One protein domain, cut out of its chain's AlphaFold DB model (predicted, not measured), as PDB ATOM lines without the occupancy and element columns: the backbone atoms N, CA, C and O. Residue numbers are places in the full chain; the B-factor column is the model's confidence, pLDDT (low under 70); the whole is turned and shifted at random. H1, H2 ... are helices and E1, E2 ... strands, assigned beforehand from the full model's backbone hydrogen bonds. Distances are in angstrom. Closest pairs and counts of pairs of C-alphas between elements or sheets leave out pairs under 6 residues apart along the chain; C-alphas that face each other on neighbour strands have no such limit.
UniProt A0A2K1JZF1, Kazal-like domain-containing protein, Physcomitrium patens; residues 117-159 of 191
ATOM      1  N   PHE A 117      56.994 -21.604 198.325       88.06
ATOM      2  CA  PHE A 117      55.566 -21.669 198.670       88.06
ATOM      3  C   PHE A 117      55.323 -21.548 200.184       88.06
ATOM      4  O   PHE A 117      54.237 -21.179 200.635       88.06
ATOM      5  N   ARG A 118      56.338 -21.890 200.979       88.50
ATOM      6  CA  ARG A 118      56.364 -21.733 202.430       88.50
ATOM      7  C   ARG A 118      57.509 -20.806 202.785       88.50
ATOM      8  O   ARG A 118      58.598 -20.958 202.241       88.50
ATOM      9  N   VAL A 119      57.229 -19.868 203.682       89.31
ATOM     10  CA  VAL A 119      58.260 -19.027 204.279       89.31
ATOM     11  C   VAL A 119      59.142 -19.895 205.167       89.31
ATOM     12  O   VAL A 119      58.635 -20.623 206.019       89.31
ATOM     13  N   ASP A 120      60.443 -19.821 204.931       93.38
ATOM     14  CA  ASP A 120      61.481 -20.485 205.712       93.38
ATOM     15  C   ASP A 120      62.562 -19.438 206.012       93.38
ATOM     16  O   ASP A 120      63.522 -19.293 205.258       93.38
ATOM     17  N   PRO A 121      62.330 -18.563 207.002       93.25
ATOM     18  CA  PRO A 121      63.185 -17.413 207.243       93.25
ATOM     19  C   PRO A 121      64.544 -17.857 207.791       93.25
ATOM     20  O   PRO A 121      64.597 -18.617 208.754       93.25
ATOM     21  N   VAL A 122      65.629 -17.334 207.224       94.81
ATOM     22  CA  VAL A 122      67.002 -17.517 207.722       94.81
ATOM     23  C   VAL A 122      67.706 -16.172 207.846       94.81
ATOM     24  O   VAL A 122      67.446 -15.250 207.064       94.81
ATOM     25  N   CYS A 123      68.616 -16.053 208.809       93.81
ATOM     26  CA  CYS A 123      69.424 -14.857 208.969       93.81
ATOM     27  C   CYS A 123      70.749 -15.023 208.232       93.81
ATOM     28  O   CYS A 123      71.515 -15.952 208.505       93.81
ATOM     29  N   GLY A 124      71.016 -14.131 207.280       92.94
ATOM     30  CA  GLY A 124      72.288 -14.087 206.577       92.94
ATOM     31  C   GLY A 124      73.411 -13.516 207.442       92.94
ATOM     32  O   GLY A 124      73.181 -12.784 208.404       92.94
ATOM     33  N   THR A 125      74.658 -13.791 207.065       90.88
ATOM     34  CA  THR A 125      75.858 -13.169 207.660       90.88
ATOM     35  C   THR A 125      75.944 -11.654 207.424       90.88
ATOM     36  O   THR A 125      76.848 -11.001 207.930       90.88
ATOM     37  N   ASP A 126      75.047 -11.106 206.605       88.94
ATOM     38  CA  ASP A 126      74.846  -9.681 206.328       88.94
ATOM     39  C   ASP A 126      73.758  -9.036 207.214       88.94
ATOM     40  O   ASP A 126      73.420  -7.866 207.021       88.94
ATOM     41  N   ASN A 127      73.205  -9.791 208.167       89.62
ATOM     42  CA  ASN A 127      72.104  -9.402 209.047       89.62
ATOM     43  C   ASN A 127      70.802  -9.101 208.278       89.62
ATOM     44  O   ASN A 127      69.916  -8.416 208.793       89.62
ATOM     45  N   VAL A 128      70.654  -9.628 207.058       88.44
ATOM     46  CA  VAL A 128      69.415  -9.572 206.277       88.44
ATOM     47  C   VAL A 128      68.652 -10.881 206.451       88.44
ATOM     48  O   VAL A 128      69.221 -11.972 206.439       88.44
ATOM     49  N   THR A 129      67.333 -10.780 206.634       90.94
ATOM     50  CA  THR A 129      66.466 -11.962 206.687       90.94
ATOM     51  C   THR A 129      66.067 -12.384 205.279       90.94
ATOM     52  O   THR A 129      65.425 -11.618 204.559       90.94
ATOM     53  N   TYR A 130      66.412 -13.617 204.921       91.31
ATOM     54  CA  TYR A 130      66.046 -14.264 203.666       91.31
ATOM     55  C   TYR A 130      64.826 -15.149 203.896       91.31
ATOM     56  O   TYR A 130      64.833 -15.991 204.788       91.31
ATOM     57  N   TRP A 131      63.763 -14.949 203.120       91.38
ATOM     58  CA  TRP A 131      62.441 -15.529 203.408       91.38
ATOM     59  C   TRP A 131      62.227 -16.907 202.791       91.38
ATOM     60  O   TRP A 131      61.342 -17.647 203.225       91.38
ATOM     61  N   CYS A 132      63.027 -17.240 201.777       92.31
ATOM     62  CA  CYS A 132      62.980 -18.517 201.074       92.31
ATOM     63  C   CYS A 132      64.137 -19.454 201.462       92.31
ATOM     64  O   CYS A 132      64.552 -20.306 200.670       92.31
ATOM     65  N   GLY A 133      64.655 -19.297 202.679       91.94
ATOM     66  CA  GLY A 133      65.650 -20.173 203.277       91.94
ATOM     67  C   GLY A 133      67.061 -19.977 202.741       91.94
ATOM     68  O   GLY A 133      67.401 -18.988 202.087       91.94
ATOM     69  N   ALA A 134      67.905 -20.974 202.994       90.56
ATOM     70  CA  ALA A 134      69.309 -20.957 202.592       90.56
ATOM     71  C   ALA A 134      69.510 -20.845 201.067       90.56
ATOM     72  O   ALA A 134      70.560 -20.384 200.620       90.56
ATOM     73  N   ALA A 135      68.527 -21.254 200.257       88.56
ATOM     74  CA  ALA A 135      68.582 -21.124 198.801       88.56
ATOM     75  C   ALA A 135      68.570 -19.655 198.353       88.56
ATOM     76  O   ALA A 135      69.302 -19.288 197.436       88.56
ATOM     77  N   ASP A 136      67.780 -18.826 199.031       90.44
ATOM     78  CA  ASP A 136      67.672 -17.385 198.801       90.44
ATOM     79  C   ASP A 136      68.963 -16.667 199.221       90.44
ATOM     80  O   ASP A 136      69.591 -15.982 198.411       90.44
ATOM     81  N   ALA A 137      69.464 -16.972 200.427       90.56
ATOM     82  CA  ALA A 137      70.737 -16.445 200.927       90.56
ATOM     83  C   ALA A 137      71.919 -16.824 200.018       90.56
ATOM     84  O   ALA A 137      72.695 -15.970 199.585       90.56
ATOM     85  N   LYS A 138      72.014 -18.102 199.627       89.81
ATOM     86  CA  LYS A 138      73.067 -18.587 198.727       89.81
ATOM     87  C   LYS A 138      72.989 -17.934 197.353       89.81
ATOM     88  O   LYS A 138      74.029 -17.681 196.746       89.81
ATOM     89  N   CYS A 139      71.785 -17.661 196.858       90.19
ATOM     90  CA  CYS A 139      71.621 -16.992 195.578       90.19
ATOM     91  C   CYS A 139      72.083 -15.529 195.641       90.19
ATOM     92  O   CYS A 139      72.756 -15.058 194.723       90.19
ATOM     93  N   ALA A 140      71.847 -14.853 196.767       87.50
ATOM     94  CA  ALA A 140      72.431 -13.547 197.059       87.50
ATOM     95  C   ALA A 140      73.954 -13.586 197.326       87.50
ATOM     96  O   ALA A 140      74.585 -12.536 197.450       87.50
ATOM     97  N   GLY A 141      74.571 -14.774 197.378       90.06
ATOM     98  CA  GLY A 141      75.993 -14.945 197.690       90.06
ATOM     99  C   GLY A 141      76.315 -14.749 199.172       90.06
ATOM    100  O   GLY A 141      77.462 -14.469 199.516       90.06
ATOM    101  N   VAL A 142      75.312 -14.885 200.035       90.69
ATOM    102  CA  VAL A 142      75.393 -14.654 201.475       90.69
ATOM    103  C   VAL A 142      75.307 -15.988 202.218       90.69
ATOM    104  O   VAL A 142      74.521 -16.871 201.872       90.69
ATOM    105  N   GLY A 143      76.167 -16.163 203.225       91.88
ATOM    106  CA  GLY A 143      76.123 -17.329 204.105       91.88
ATOM    107  C   GLY A 143      74.973 -17.222 205.102       91.88
ATOM    108  O   GLY A 143      74.575 -16.123 205.468       91.88
ATOM    109  N   VAL A 144      74.452 -18.354 205.571       93.25
ATOM    110  CA  VAL A 144      73.468 -18.374 206.662       93.25
ATOM    111  C   VAL A 144      74.214 -18.354 207.996       93.25
ATOM    112  O   VAL A 144      75.095 -19.184 208.215       93.25
ATOM    113  N   ALA A 145      73.879 -17.403 208.864       92.12
ATOM    114  CA  ALA A 145      74.400 -17.314 210.224       92.12
ATOM    115  C   ALA A 145      73.624 -18.238 211.173       92.12
ATOM    116  O   ALA A 145      74.227 -19.006 211.921       92.12
ATOM    117  N   HIS A 146      72.292 -18.185 211.118       89.62
ATOM    118  CA  HIS A 146      71.399 -19.051 211.883       89.62
ATOM    119  C   HIS A 146      70.022 -19.160 211.209       89.62
ATOM    120  O   HIS A 146      69.631 -18.299 210.414       89.62
ATOM    121  N   ASP A 147      69.275 -20.207 211.557       91.69
ATOM    122  CA  ASP A 147      67.884 -20.371 211.130       91.69
ATOM    123  C   ASP A 147      66.969 -19.370 211.859       91.69
ATOM    124  O   ASP A 147      67.260 -18.927 212.976       91.69
ATOM    125  N   GLY A 148      65.855 -18.991 211.234       90.50
ATOM    126  CA  GLY A 148      64.942 -17.966 211.741       90.50
ATOM    127  C   GLY A 148      65.288 -16.543 211.288       90.50
ATOM    128  O   GLY A 148      66.251 -16.291 210.570       90.50
ATOM    129  N   HIS A 149      64.466 -15.578 211.699       90.25
ATOM    130  CA  HIS A 149      64.654 -14.167 211.347       90.25
ATOM    131  C   HIS A 149      65.862 -13.571 212.065       90.25
ATOM    132  O   HIS A 149      66.173 -13.966 213.187       90.25
ATOM    133  N   CYS A 150      66.479 -12.554 211.466       91.69
ATOM    134  CA  CYS A 150      67.530 -11.812 212.147       91.69
ATOM    135  C   CYS A 150      66.985 -11.085 213.378       91.69
ATOM    136  O   CYS A 150      65.917 -10.464 213.356       91.69
ATOM    137  N   ASN A 151      67.761 -11.129 214.455       83.81
ATOM    138  CA  ASN A 151      67.424 -10.436 215.681       83.81
ATOM    139  C   ASN A 151      67.494  -8.910 215.489       83.81
ATOM    140  O   ASN A 151      68.491  -8.376 215.005       83.81
ATOM    141  N   LEU A 152      66.477  -8.178 215.956       72.31
ATOM    142  CA  LEU A 152      66.446  -6.705 215.886       72.31
ATOM    143  C   LEU A 152      67.559  -6.022 216.699       72.31
ATOM    144  O   LEU A 152      67.854  -4.856 216.457       72.31
ATOM    145  N   TRP A 153      68.154  -6.723 217.668       64.00
ATOM    146  CA  TRP A 153      69.285  -6.220 218.456       64.00
ATOM    147  C   TRP A 153      70.643  -6.478 217.789       64.00
ATOM    148  O   TRP A 153      71.635  -5.862 218.167       64.00
ATOM    149  N   GLU A 154      70.676  -7.372 216.800       61.78
ATOM    150  CA  GLU A 154      71.872  -7.746 216.044       61.78
ATOM    151  C   GLU A 154      71.923  -7.019 214.697       61.78
ATOM    152  O   GLU A 154      73.001  -6.750 214.177       61.78
ATOM    153  N   LEU A 155      70.771  -6.617 214.146       62.56
ATOM    154  CA  LEU A 155      70.703  -5.677 213.031       62.56
ATOM    155  C   LEU A 155      71.428  -4.390 213.446       62.56
ATOM    156  O   LEU A 155      70.976  -3.710 214.365       62.56
ATOM    157  N   ASN A 156      72.570  -4.100 212.805       56.72
ATOM    158  CA  ASN A 156      73.426  -2.943 213.076       56.72
ATOM    159  C   ASN A 156      72.618  -1.749 213.604       56.72
ATOM    160  O   ASN A 156      71.667  -1.315 212.946       56.72
ATOM    161  N   ALA A 157      73.045  -1.202 214.749       55.19
ATOM    162  CA  ALA A 157      72.449  -0.103 215.526       55.19
ATOM    163  C   ALA A 157      72.195   1.223 214.758       55.19
ATOM    164  O   ALA A 157      71.908   2.263 215.350       55.19
ATOM    165  N   ASN A 158      72.286   1.190 213.432       55.59
ATOM    166  CA  ASN A 158      72.165   2.283 212.486       55.59
ATOM    167  C   ASN A 158      70.740   2.388 211.912       55.59
ATOM    168  O   ASN A 158      70.343   3.464 211.471       55.59
ATOM    169  N   VAL A 159      69.944   1.309 211.939       57.47
ATOM    170  CA  VAL A 159      68.502   1.377 211.645       57.47
ATOM    171  C   VAL A 159      67.772   1.459 212.974       57.47
ATOM    172  O   VAL A 159      67.257   0.483 213.512       57.47
TER     173      VAL A 159
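What this domain is: This is residues 117 to 159 of the 191 residues of the protein "Kazal-like domain-containing protein" of Physcomitrium patens (UniProt A0A2K1JZF1). This is a small, loop-rich piece with little regular structure: two short strands, E1 and E2, pair side by side, and one short helix, H1, lies near both. After E2 the last residues, 148 to 159, run on with no named element. The printed part has 43 residues, 13 of them in E1, H1 and E2, in that order; the sheet is antiparallel and the class mixed. It is compact, radius of gyration of the C-alphas 9.9 A, yet elongated, spanning 31 by 20 by 15 A.

Where its parts are: Find C-alpha 122 at (67.002, -17.517, 207.722); E1 runs from there to 124, 6.4 A. E2, residues 144 to 147, covers 7.4 A and ends at (67.884, -20.371, 211.130). H1, residues 134 to 139, covers 8.4 A.

How they stand to each other: Look at E1 and E2, antiparallel at 159 degrees: N 123 and O 146 are 2.9 A apart, within hydrogen-bond range. Residues 122 to 123 also pair, antiparallel, with 129 to 130. The closest C-alphas of H1 and E1 are Ala 137 and Gly 124, 6.3 A; of H1 and E2, Ala 134 and Val 144, 6.4 A. In H1 every O i to N i+4 pair is within hydrogen-bond range.

The domain as a whole: The C-alphas of Phe 117 and Asn 158, the farthest apart, are 32.3 A apart. The printed part has no cut; pLDDT is under 70 at residues 153 to 159.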